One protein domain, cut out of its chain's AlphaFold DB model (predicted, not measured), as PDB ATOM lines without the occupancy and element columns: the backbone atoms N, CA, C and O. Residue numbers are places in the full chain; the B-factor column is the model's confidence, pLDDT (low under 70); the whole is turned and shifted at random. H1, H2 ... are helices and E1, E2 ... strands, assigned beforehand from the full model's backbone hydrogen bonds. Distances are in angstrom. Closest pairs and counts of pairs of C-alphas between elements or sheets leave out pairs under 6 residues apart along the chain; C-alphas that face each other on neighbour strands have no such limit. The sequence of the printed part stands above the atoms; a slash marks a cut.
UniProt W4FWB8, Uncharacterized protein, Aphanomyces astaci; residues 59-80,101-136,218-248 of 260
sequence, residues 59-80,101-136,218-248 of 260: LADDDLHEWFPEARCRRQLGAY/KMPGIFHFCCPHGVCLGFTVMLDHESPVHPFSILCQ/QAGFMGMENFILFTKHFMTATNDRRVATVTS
ATOM      1  N   LEU A  59     221.103 185.405 301.794       48.78
ATOM      2  CA  LEU A  59     222.309 185.800 301.073       48.78
ATOM      3  C   LEU A  59     222.983 184.491 300.690       48.78
ATOM      4  O   LEU A  59     223.606 183.834 301.531       48.78
ATOM      5  N   ALA A  60     222.757 184.048 299.455       53.34
ATOM      6  CA  ALA A  60     223.515 182.930 298.937       53.34
ATOM      7  C   ALA A  60     224.992 183.339 298.968       53.34
ATOM      8  O   ALA A  60     225.333 184.480 298.669       53.34
ATOM      9  N   ASP A  61     225.879 182.411 299.322       56.41
ATOM     10  CA  ASP A  61     227.333 182.602 299.213       56.41
ATOM     11  C   ASP A  61     227.709 183.184 297.817       56.41
ATOM     12  O   ASP A  61     228.611 184.011 297.700       56.41
ATOM     13  N   ASP A  62     226.925 182.847 296.783       55.91
ATOM     14  CA  ASP A  62     227.037 183.374 295.418       55.91
ATOM     15  C   ASP A  62     226.813 184.896 295.299       55.91
ATOM     16  O   ASP A  62     227.530 185.540 294.535       55.91
ATOM     17  N   ASP A  63     225.909 185.495 296.083       59.25
ATOM     18  CA  ASP A  63     225.627 186.943 296.045       59.25
ATOM     19  C   ASP A  63     226.773 187.775 296.647       59.25
ATOM     20  O   ASP A  63     226.938 188.957 296.338       59.25
ATOM     21  N   LEU A  64     227.588 187.151 297.501       63.12
ATOM     22  CA  LEU A  64     228.729 187.777 298.170       63.12
ATOM     23  C   LEU A  64     230.069 187.456 297.488       63.12
ATOM     24  O   LEU A  64     231.107 187.932 297.940       63.12
ATOM     25  N   HIS A  65     230.067 186.688 296.391       81.38
ATOM     26  CA  HIS A  65     231.282 186.104 295.807       81.38
ATOM     27  C   HIS A  65     232.107 185.332 296.862       81.38
ATOM     28  O   HIS A  65     233.343 185.352 296.869       81.38
ATOM     29  N   GLU A  66     231.413 184.660 297.778       86.62
ATOM     30  CA  GLU A  66     231.979 183.837 298.839       86.62
ATOM     31  C   GLU A  66     231.652 182.363 298.597       86.62
ATOM     32  O   GLU A  66     230.779 182.008 297.809       86.62
ATOM     33  N   TRP A  67     232.373 181.465 299.261       89.75
ATOM     34  CA  TRP A  67     231.994 180.060 299.315       89.75
ATOM     35  C   TRP A  67     232.594 179.370 300.532       89.75
ATOM     36  O   TRP A  67     233.811 179.191 300.606       89.75
ATOM     37  N   PHE A  68     231.744 178.945 301.467       90.12
ATOM     38  CA  PHE A  68     232.136 178.200 302.665       90.12
ATOM     39  C   PHE A  68     231.163 177.032 302.907       90.12
ATOM     40  O   PHE A  68     230.199 177.172 303.665       90.12
ATOM     41  N   PRO A  69     231.411 175.857 302.299       83.75
ATOM     42  CA  PRO A  69     230.422 174.780 302.202       83.75
ATOM     43  C   PRO A  69     229.950 174.247 303.563       83.75
ATOM     44  O   PRO A  69     228.770 173.962 303.742       83.75
ATOM     45  N   GLU A  70     230.854 174.168 304.540       82.19
ATOM     46  CA  GLU A  70     230.578 173.624 305.879       82.19
ATOM     47  C   GLU A  70     230.335 174.717 306.937       82.19
ATOM     48  O   GLU A  70     230.143 174.432 308.120       82.19
ATOM     49  N   ALA A  71     230.365 175.994 306.544       83.38
ATOM     50  CA  ALA A  71     230.278 177.119 307.469       83.38
ATOM     51  C   ALA A  71     229.277 178.157 306.967       83.38
ATOM     52  O   ALA A  71     229.657 179.250 306.561       83.38
ATOM     53  N   ARG A  72     227.985 177.812 307.019       81.06
ATOM     54  CA  ARG A  72     226.885 178.712 306.634       81.06
ATOM     55  C   ARG A  72     226.982 180.080 307.318       81.06
ATOM     56  O   ARG A  72     227.390 180.165 308.478       81.06
ATOM     57  N   CYS A  73     226.539 181.125 306.626       81.50
ATOM     58  CA  CYS A  73     226.296 182.425 307.244       81.50
ATOM     59  C   CYS A  73     225.189 182.280 308.306       81.50
ATOM     60  O   CYS A  73     224.117 181.744 308.032       81.50
ATOM     61  N   ARG A  74     225.483 182.681 309.542       78.69
ATOM     62  CA  ARG A  74     224.613 182.582 310.726       78.69
ATOM     63  C   ARG A  74     224.108 183.934 311.195       78.69
ATOM     64  O   ARG A  74     223.060 184.004 311.817       78.69
ATOM     65  N   ARG A  75     224.859 185.000 310.929       75.94
ATOM     66  CA  ARG A  75     224.489 186.355 311.332       75.94
ATOM     67  C   ARG A  75     224.796 187.343 310.226       75.94
ATOM     68  O   ARG A  75     225.843 187.257 309.595       75.94
ATOM     69  N   GLN A  76     223.922 188.324 310.055       74.94
ATOM     70  CA  GLN A  76     224.238 189.506 309.264       74.94
ATOM     71  C   GLN A  76     225.118 190.463 310.076       74.94
ATOM     72  O   GLN A  76     225.020 190.547 311.306       74.94
ATOM     73  N   LEU A  77     225.997 191.179 309.381       77.94
ATOM     74  CA  LEU A  77     226.841 192.203 309.987       77.94
ATOM     75  C   LEU A  77     226.011 193.444 310.311       77.94
ATOM     76  O   LEU A  77     225.151 193.843 309.530       77.94
ATOM     77  N   GLY A  78     226.267 194.051 311.469       73.62
ATOM     78  CA  GLY A  78     225.724 195.371 311.776       73.62
ATOM     79  C   GLY A  78     226.391 196.470 310.943       73.62
ATOM     80  O   GLY A  78     227.431 196.259 310.316       73.62
ATOM     81  N   ALA A  79     225.817 197.671 310.976       77.69
ATOM     82  CA  ALA A  79     226.501 198.862 310.492       77.69
ATOM     83  C   ALA A  79     227.571 199.269 311.517       77.69
ATOM     84  O   ALA A  79     227.248 199.715 312.616       77.69
ATOM     85  N   TYR A  80     228.848 199.111 311.166       80.12
ATOM     86  CA  TYR A  80     229.956 199.529 312.024       80.12
ATOM     87  C   TYR A  80     230.445 200.914 311.608       80.12
ATOM     88  O   TYR A  80     230.886 201.104 310.475       80.12
ATOM     89  N   LYS A 101     247.208 194.426 291.643       48.62
ATOM     90  CA  LYS A 101     246.499 193.384 292.386       48.62
ATOM     91  C   LYS A 101     245.231 193.043 291.619       48.62
ATOM     92  O   LYS A 101     244.288 193.819 291.582       48.62
ATOM     93  N   MET A 102     245.278 191.896 290.953       47.50
ATOM     94  CA  MET A 102     244.089 191.158 290.535       47.50
ATOM     95  C   MET A 102     243.158 190.962 291.742       47.50
ATOM     96  O   MET A 102     243.682 190.909 292.863       47.50
ATOM     97  N   PRO A 103     241.840 190.773 291.541       59.22
ATOM     98  CA  PRO A 103     240.980 190.328 292.620       59.22
ATOM     99  C   PRO A 103     241.551 189.033 293.207       59.22
ATOM    100  O   PRO A 103     241.761 188.044 292.499       59.22
ATOM    101  N   GLY A 104     241.942 189.090 294.476       79.44
ATOM    102  CA  GLY A 104     242.511 187.957 295.193       79.44
ATOM    103  C   GLY A 104     241.410 187.101 295.803       79.44
ATOM    104  O   GLY A 104     240.228 187.398 295.671       79.44
ATOM    105  N   ILE A 105     241.801 186.066 296.536       88.75
ATOM    106  CA  ILE A 105     240.895 185.400 297.471       88.75
ATOM    107  C   ILE A 105     241.446 185.530 298.881       88.75
ATOM    108  O   ILE A 105     242.656 185.434 299.095       88.75
ATOM    109  N   PHE A 106     240.552 185.704 299.840       91.75
ATOM    110  CA  PHE A 106     240.855 185.584 301.253       91.75
ATOM    111  C   PHE A 106     240.210 184.303 301.778       91.75
ATOM    112  O   PHE A 106     239.061 184.012 301.464       91.75
ATOM    113  N   HIS A 107     240.953 183.508 302.542       93.06
ATOM    114  CA  HIS A 107     240.515 182.187 302.985       93.06
ATOM    115  C   HIS A 107     241.134 181.829 304.335       93.06
ATOM    116  O   HIS A 107     242.189 182.341 304.714       93.06
ATOM    117  N   PHE A 108     240.492 180.898 305.038       94.12
ATOM    118  CA  PHE A 108     241.030 180.280 306.245       94.12
ATOM    119  C   PHE A 108     241.335 178.808 305.995       94.12
ATOM    120  O   PHE A 108     240.593 178.121 305.293       94.12
ATOM    121  N   CYS A 109     242.381 178.298 306.634       94.50
ATOM    122  CA  CYS A 109     242.658 176.869 306.695       94.50
ATOM    123  C   CYS A 109     242.541 176.364 308.133       94.50
ATOM    124  O   CYS A 109     242.900 177.063 309.081       94.50
ATOM    125  N   CYS A 110     242.086 175.125 308.302       92.69
ATOM    126  CA  CYS A 110     242.193 174.448 309.591       92.69
ATOM    127  C   CYS A 110     243.627 173.925 309.818       92.69
ATOM    128  O   CYS A 110     244.391 173.790 308.855       92.69
ATOM    129  N   PRO A 111     243.994 173.534 311.054       91.38
ATOM    130  CA  PRO A 111     245.324 172.989 311.359       91.38
ATOM    131  C   PRO A 111     245.721 171.752 310.540       91.38
ATOM    132  O   PRO A 111     246.904 171.460 310.390       91.38
ATOM    133  N   HIS A 112     244.748 171.029 309.980       91.50
ATOM    134  CA  HIS A 112     245.007 169.878 309.120       91.50
ATOM    135  C   HIS A 112     245.429 170.265 307.696       91.50
ATOM    136  O   HIS A 112     245.825 169.384 306.939       91.50
ATOM    137  N   GLY A 113     245.364 171.539 307.297       92.00
ATOM    138  CA  GLY A 113     245.664 171.968 305.926       92.00
ATOM    139  C   GLY A 113     244.486 171.955 304.964       92.00
ATOM    140  O   GLY A 113     244.694 172.033 303.759       92.00
ATOM    141  N   VAL A 114     243.263 171.848 305.481       93.88
ATOM    142  CA  VAL A 114     242.036 171.926 304.680       93.88
ATOM    143  C   VAL A 114     241.591 173.385 304.617       93.88
ATOM    144  O   VAL A 114     241.464 174.031 305.660       93.88
ATOM    145  N   CYS A 115     241.366 173.903 303.411       94.88
ATOM    146  CA  CYS A 115     240.806 175.233 303.194       94.88
ATOM    147  C   CYS A 115     239.306 175.221 303.509       94.88
ATOM    148  O   CYS A 115     238.572 174.382 302.995       94.88
ATOM    149  N   LEU A 116     238.851 176.120 304.376       94.12
ATOM    150  CA  LEU A 116     237.474 176.143 304.882       94.12
ATOM    151  C   LEU A 116     236.492 176.828 303.924       94.12
ATOM    152  O   LEU A 116     235.283 176.655 304.057       94.12
ATOM    153  N   GLY A 117     237.013 177.610 302.984       93.06
ATOM    154  CA  GLY A 117     236.237 178.450 302.086       93.06
ATOM    155  C   GLY A 117     236.993 179.714 301.719       93.06
ATOM    156  O   GLY A 117     238.098 179.942 302.218       93.06
ATOM    157  N   PHE A 118     236.404 180.530 300.852       92.31
ATOM    158  CA  PHE A 118     237.014 181.768 300.389       92.31
ATOM    159  C   PHE A 118     235.998 182.900 300.218       92.31
ATOM    160  O   PHE A 118     234.822 182.657 299.976       92.31
ATOM    161  N   THR A 119     236.484 184.137 300.289       90.62
ATOM    162  CA  THR A 119     235.821 185.339 299.768       90.62
ATOM    163  C   THR A 119     236.685 185.939 298.675       90.62
ATOM    164  O   THR A 119     237.912 185.987 298.809       90.62
ATOM    165  N   VAL A 120     236.072 186.407 297.591       88.88
ATOM    166  CA  VAL A 120     236.786 187.205 296.592       88.88
ATOM    167  C   VAL A 120     237.127 188.568 297.198       88.88
ATOM    168  O   VAL A 120     236.288 189.216 297.817       88.88
ATOM    169  N   MET A 121     238.376 188.996 297.041       85.94
ATOM    170  CA  MET A 121     238.830 190.336 297.402       85.94
ATOM    171  C   MET A 121     238.839 191.193 296.145       85.94
ATOM    172  O   MET A 121     239.605 190.909 295.227       85.94
ATOM    173  N   LEU A 122     238.025 192.243 296.102       76.31
ATOM    174  CA  LEU A 122     238.049 193.215 295.002       76.31
ATOM    175  C   LEU A 122     239.159 194.262 295.176       76.31
ATOM    176  O   LEU A 122     239.632 194.830 294.197       76.31
ATOM    177  N   ASP A 123     239.605 194.451 296.416       72.56
ATOM    178  CA  ASP A 123     240.605 195.433 296.819       72.56
ATOM    179  C   ASP A 123     241.756 194.783 297.602       72.56
ATOM    180  O   ASP A 123     241.930 193.561 297.652       72.56
ATOM    181  N   HIS A 124     242.598 195.618 298.209       72.19
ATOM    182  CA  HIS A 124     243.619 195.160 299.136       72.19
ATOM    183  C   HIS A 124     243.002 194.423 300.332       72.19
ATOM    184  O   HIS A 124     241.927 194.770 300.821       72.19
ATOM    185  N   GLU A 125     243.738 193.433 300.835       77.19
ATOM    186  CA  GLU A 125     243.384 192.762 302.077       77.19
ATOM    187  C   GLU A 125     243.223 193.796 303.197       77.19
ATOM    188  O   GLU A 125     244.149 194.527 303.553       77.19
ATOM    189  N   SER A 126     242.006 193.847 303.718       82.06
ATOM    190  CA  SER A 126     241.583 194.695 304.825       82.06
ATOM    191  C   SER A 126     241.125 193.808 305.982       82.06
ATOM    192  O   SER A 126     240.541 192.755 305.705       82.06
ATOM    193  N   PRO A 127     241.291 194.232 307.255       87.81
ATOM    194  CA  PRO A 127     240.734 193.538 308.420       87.81
ATOM    195  C   PRO A 127     239.228 193.250 308.324       87.81
ATOM    196  O   PRO A 127     238.745 192.347 309.001       87.81
ATOM    197  N   VAL A 128     238.504 193.974 307.459       86.69
ATOM    198  CA  VAL A 128     237.096 193.714 307.123       86.69
ATOM    199  C   VAL A 128     236.862 192.270 306.683       86.69
ATOM    200  O   VAL A 128     235.901 191.684 307.156       86.69
ATOM    201  N   HIS A 129     237.719 191.687 305.837       89.06
ATOM    202  CA  HIS A 129     237.489 190.347 305.275       89.06
ATOM    203  C   HIS A 129     237.548 189.236 306.338       89.06
ATOM    204  O   HIS A 129     236.583 188.488 306.477       89.06
ATOM    205  N   PRO A 130     238.622 189.103 307.146       93.06
ATOM    206  CA  PRO A 130     238.600 188.153 308.249       93.06
ATOM    207  C   PRO A 130     237.491 188.471 309.249       93.06
ATOM    208  O   PRO A 130     236.824 187.554 309.714       93.06
ATOM    209  N   PHE A 131     237.258 189.744 309.577       93.19
ATOM    210  CA  PHE A 131     236.198 190.109 310.511       93.19
ATOM    211  C   PHE A 131     234.816 189.665 310.023       93.19
ATOM    212  O   PHE A 131     234.093 189.048 310.801       93.19
ATOM    213  N   SER A 132     234.454 189.940 308.764       89.44
ATOM    214  CA  SER A 132     233.153 189.583 308.194       89.44
ATOM    215  C   SER A 132     232.930 188.081 308.277       89.44
ATOM    216  O   SER A 132     231.962 187.651 308.898       89.44
ATOM    217  N   ILE A 133     233.892 187.294 307.792       91.75
ATOM    218  CA  ILE A 133     233.843 185.830 307.806       91.75
ATOM    219  C   ILE A 133     233.676 185.298 309.231       91.75
ATOM    220  O   ILE A 133     232.788 184.482 309.490       91.75
ATOM    221  N   LEU A 134     234.526 185.743 310.164       93.31
ATOM    222  CA  LEU A 134     234.503 185.261 311.544       93.31
ATOM    223  C   LEU A 134     233.180 185.612 312.220       93.31
ATOM    224  O   LEU A 134     232.550 184.747 312.818       93.31
ATOM    225  N   CYS A 135     232.728 186.854 312.084       89.88
ATOM    226  CA  CYS A 135     231.452 187.306 312.613       89.88
ATOM    227  C   CYS A 135     230.297 186.495 312.026       89.88
ATOM    228  O   CYS A 135     229.553 185.875 312.775       89.88
ATOM    229  N   GLN A 136     230.174 186.453 310.702       87.69
ATOM    230  CA  GLN A 136     229.047 185.841 310.003       87.69
ATOM    231  C   GLN A 136     228.948 184.336 310.240       87.69
ATOM    232  O   GLN A 136     227.838 183.818 310.295       87.69
ATOM    233  N   GLN A 218     245.869 181.449 284.928       85.81
ATOM    234  CA  GLN A 218     244.700 181.014 284.156       85.81
ATOM    235  C   GLN A 218     243.421 181.605 284.738       85.81
ATOM    236  O   GLN A 218     242.597 182.133 283.998       85.81
ATOM    237  N   ALA A 219     243.302 181.575 286.067       85.56
ATOM    238  CA  ALA A 219     242.188 182.161 286.793       85.56
ATOM    239  C   ALA A 219     242.035 183.661 286.482       85.56
ATOM    240  O   ALA A 219     240.922 184.164 286.391       85.56
ATOM    241  N   GLY A 220     243.145 184.357 286.215       82.94
ATOM    242  CA  GLY A 220     243.126 185.769 285.859       82.94
ATOM    243  C   GLY A 220     242.534 186.123 284.492       82.94
ATOM    244  O   GLY A 220     242.236 187.289 284.259       82.94
ATOM    245  N   PHE A 221     242.338 185.149 283.602       85.62
ATOM    246  CA  PHE A 221     241.633 185.353 282.329       85.62
ATOM    247  C   PHE A 221     240.142 184.997 282.408       85.62
ATOM    248  O   PHE A 221     239.431 185.107 281.412       85.62
ATOM    249  N   MET A 222     239.662 184.541 283.567       88.56
ATOM    250  CA  MET A 222     238.268 184.151 283.757       88.56
ATOM    251  C   MET A 222     237.418 185.367 284.137       88.56
ATOM    252  O   MET A 222     237.833 186.204 284.934       88.56
ATOM    253  N   GLY A 223     236.194 185.438 283.605       86.62
ATOM    254  CA  GLY A 223     235.155 186.293 284.188       86.62
ATOM    255  C   GLY A 223     234.778 185.818 285.597       86.62
ATOM    256  O   GLY A 223     235.051 184.670 285.947       86.62
ATOM    257  N   MET A 224     234.136 186.676 286.393       85.81
ATOM    258  CA  MET A 224     233.859 186.425 287.818       85.81
ATOM    259  C   MET A 224     233.136 185.093 288.085       85.81
ATOM    260  O   MET A 224     233.583 184.307 288.915       85.81
ATOM    261  N   GLU A 225     232.069 184.794 287.342       86.38
ATOM    262  CA  GLU A 225     231.310 183.542 287.499       86.38
ATOM    263  C   GLU A 225     232.187 182.303 287.261       86.38
ATOM    264  O   GLU A 225     232.217 181.372 288.068       86.38
ATOM    265  N   ASN A 226     232.977 182.326 286.181       89.69
ATOM    266  CA  ASN A 226     233.911 181.253 285.849       89.69
ATOM    267  C   ASN A 226     235.037 181.146 286.882       89.69
ATOM    268  O   ASN A 226     235.429 180.037 287.237       89.69
ATOM    269  N   PHE A 227     235.535 182.277 287.388       88.38
ATOM    270  CA  PHE A 227     236.550 182.319 288.436       88.38
ATOM    271  C   PHE A 227     236.045 181.668 289.726       88.38
ATOM    272  O   PHE A 227     236.759 180.861 290.326       88.38
ATOM    273  N   ILE A 228     234.809 181.964 290.133       89.06
ATOM    274  CA  ILE A 228     234.186 181.364 291.315       89.06
ATOM    275  C   ILE A 228     234.010 179.864 291.115       89.06
ATOM    276  O   ILE A 228     234.477 179.088 291.947       89.06
ATOM    277  N   LEU A 229     233.399 179.438 290.005       90.81
ATOM    278  CA  LEU A 229     233.189 178.018 289.714       90.81
ATOM    279  C   LEU A 229     234.516 177.245 289.689       90.81
ATOM    280  O   LEU A 229     234.637 176.179 290.298       90.81
ATOM    281  N   PHE A 230     235.529 177.813 289.033       91.75
ATOM    282  CA  PHE A 230     236.877 177.262 288.990       91.75
ATOM    283  C   PHE A 230     237.494 177.150 290.388       91.75
ATOM    284  O   PHE A 230     238.014 176.094 290.746       91.75
ATOM    285  N   THR A 231     237.412 178.211 291.193       91.31
ATOM    286  CA  THR A 231     237.998 178.252 292.540       91.31
ATOM    287  C   THR A 231     237.311 177.260 293.475       91.31
ATOM    288  O   THR A 231     238.005 176.540 294.195       91.31
ATOM    289  N   LYS A 232     235.976 177.135 293.404       92.44
ATOM    290  CA  LYS A 232     235.209 176.101 294.118       92.44
ATOM    291  C   LYS A 232     235.735 174.708 293.768       92.44
ATOM    292  O   LYS A 232     236.131 173.957 294.655       92.44
ATOM    293  N   HIS A 233     235.826 174.387 292.475       93.38
ATOM    294  CA  HIS A 233     236.306 173.079 292.022       93.38
ATOM    295  C   HIS A 233     237.759 172.801 292.444       93.38
ATOM    296  O   HIS A 233     238.068 171.723 292.955       93.38
ATOM    297  N   PHE A 234     238.649 173.781 292.271       93.19
ATOM    298  CA  PHE A 234     240.055 173.679 292.659       93.19
ATOM    299  C   PHE A 234     240.216 173.425 294.163       93.19
ATOM    300  O   PHE A 234     240.992 172.555 294.571       93.19
ATOM    301  N   MET A 235     239.480 174.173 294.987       93.62
ATOM    302  CA  MET A 235     239.523 174.045 296.438       93.62
ATOM    303  C   MET A 235     238.978 172.688 296.890       93.62
ATOM    304  O   MET A 235     239.655 172.029 297.675       93.62
ATOM    305  N   THR A 236     237.838 172.227 296.355       94.69
ATOM    306  CA  THR A 236     237.299 170.883 296.640       94.69
ATOM    307  C   THR A 236     238.323 169.802 296.314       94.69
ATOM    308  O   THR A 236     238.696 169.028 297.188       94.69
ATOM    309  N   ALA A 237     238.880 169.809 295.100       95.12
ATOM    310  CA  ALA A 237     239.858 168.803 294.689       95.12
ATOM    311  C   ALA A 237     241.139 168.828 295.547       95.12
ATOM    312  O   ALA A 237     241.734 167.783 295.818       95.12
ATOM    313  N   THR A 238     241.581 170.014 295.975       94.44
ATOM    314  CA  THR A 238     242.745 170.170 296.862       94.44
ATOM    315  C   THR A 238     242.443 169.640 298.262       94.44
ATOM    316  O   THR A 238     243.247 168.898 298.833       94.44
ATOM    317  N   ASN A 239     241.265 169.970 298.792       95.25
ATOM    318  CA  ASN A 239     240.799 169.508 300.090       95.25
ATOM    319  C   ASN A 239     240.612 167.990 300.115       95.25
ATOM    320  O   ASN A 239     241.110 167.359 301.042       95.25
ATOM    321  N   ASP A 240     240.004 167.387 299.093       95.75
ATOM    322  CA  ASP A 240     239.790 165.937 299.013       95.75
ATOM    323  C   ASP A 240     241.115 165.168 299.079       95.75
ATOM    324  O   ASP A 240     241.269 164.220 299.855       95.75
ATOM    325  N   ARG A 241     242.129 165.625 298.331       95.31
ATOM    326  CA  ARG A 241     243.484 165.047 298.388       95.31
ATOM    327  C   ARG A 241     244.102 165.204 299.772       95.31
ATOM    328  O   ARG A 241     244.753 164.280 300.271       95.31
ATOM    329  N   ARG A 242     243.912 166.365 300.405       94.50
ATOM    330  CA  ARG A 242     244.452 166.619 301.741       94.50
ATOM    331  C   ARG A 242     243.768 165.753 302.793       94.50
ATOM    332  O   ARG A 242     244.466 165.148 303.602       94.50
ATOM    333  N   VAL A 243     242.445 165.632 302.753       94.75
ATOM    334  CA  VAL A 243     241.659 164.777 303.650       94.75
ATOM    335  C   VAL A 243     242.059 163.312 303.483       94.75
ATOM    336  O   VAL A 243     242.289 162.637 304.487       94.75
ATOM    337  N   ALA A 244     242.237 162.826 302.251       95.69
ATOM    338  CA  ALA A 244     242.726 161.471 301.997       95.69
ATOM    339  C   ALA A 244     244.118 161.231 302.617       95.69
ATOM    340  O   ALA A 244     244.343 160.205 303.260       95.69
ATOM    341  N   THR A 245     245.022 162.208 302.488       93.75
ATOM    342  CA  THR A 245     246.376 162.162 303.074       93.75
ATOM    343  C   THR A 245     246.334 162.155 304.604       93.75
ATOM    344  O   THR A 245     246.934 161.301 305.245       93.75
ATOM    345  N   VAL A 246     245.568 163.058 305.218       91.81
ATOM    346  CA  VAL A 246     245.439 163.130 306.683       91.81
ATOM    347  C   VAL A 246     244.787 161.860 307.239       91.81
ATOM    348  O   VAL A 246     245.183 161.356 308.292       91.81
ATOM    349  N   THR A 247     243.812 161.297 306.521       92.50
ATOM    350  CA  THR A 247     243.147 160.044 306.901       92.50
ATOM    351  C   THR A 247     244.123 158.868 306.877       92.50
ATOM    352  O   THR A 247     244.133 158.063 307.812       92.50
ATOM    353  N   SER A 248     244.978 158.772 305.852       91.81
ATOM    354  CA  SER A 248     245.986 157.709 305.762       91.81
ATOM    355  C   SER A 248     247.071 157.851 306.837       91.81
ATOM    356  O   SER A 248     247.368 156.869 307.519       91.81
TER     357      SER A 248
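What this domain is: This is residues 59 to 80, 101 to 136 and 218 to 248 of the 260 residues of an uncharacterized protein of Aphanomyces astaci (UniProt W4FWB8). A small two-stranded hairpin, E1 and E2, forms the middle, with the long helix H3 packed on one side of it and the short helix H2 on the other. Residues 66 to 67 add a short antiparallel pairing to residues 118 to 119 of E2; H1 precedes this stretch. The 89 printed residues hold three named helices and two strands, in the order H1, E1, E2, H2, H3; the antiparallel sheet has the order E1 - E2, and the class is mixed. The whole is compact, with a radius of gyration of the C-alphas of 13.8 A and spans of 46 by 31 by 22 A.

Where its parts are: Find C-alpha 61 at (227.333, 182.602, 299.213), where H1 begins; it ends at residue 64. After the unnamed residues 65 to 80 and a cut, E1 covers residues 104 to 109, 16.0 A long, and E2 residues 115 to 121, 16.3 A. H2 follows at residues 128 to 136, 11.6 A. H3 runs 36.0 A from residue 224 to C-alpha 248 at (245.986, 157.709, 305.762).

How they stand to each other: Look first at the hairpin of E1 and E2, antiparallel at 157 degrees: N 106 and O 119 are 2.8 A apart, within hydrogen-bond range. The closest C-alphas of E2 and H3 are those of Cys 115 and Asn 239, 6.5 A; of E1 and H2, those of Phe 106 and His 129, 7.1 A. H2 and H3 are apart. In H2 and H3 every O i to N i+4 pair is within hydrogen-bond range; H1 is too short for one.

The domain as a whole: Ala 79 and Ser 248 have the C-alphas farthest apart, 45.8 A. Across the cuts, C-alphas 80 and 101 are 26.4 A apart, and C-alphas 136 and 218 are 30.6 A apart. The link E1 to E2 is tight. Confidence is under 70 at residues 59 to 64 and 101 to 103.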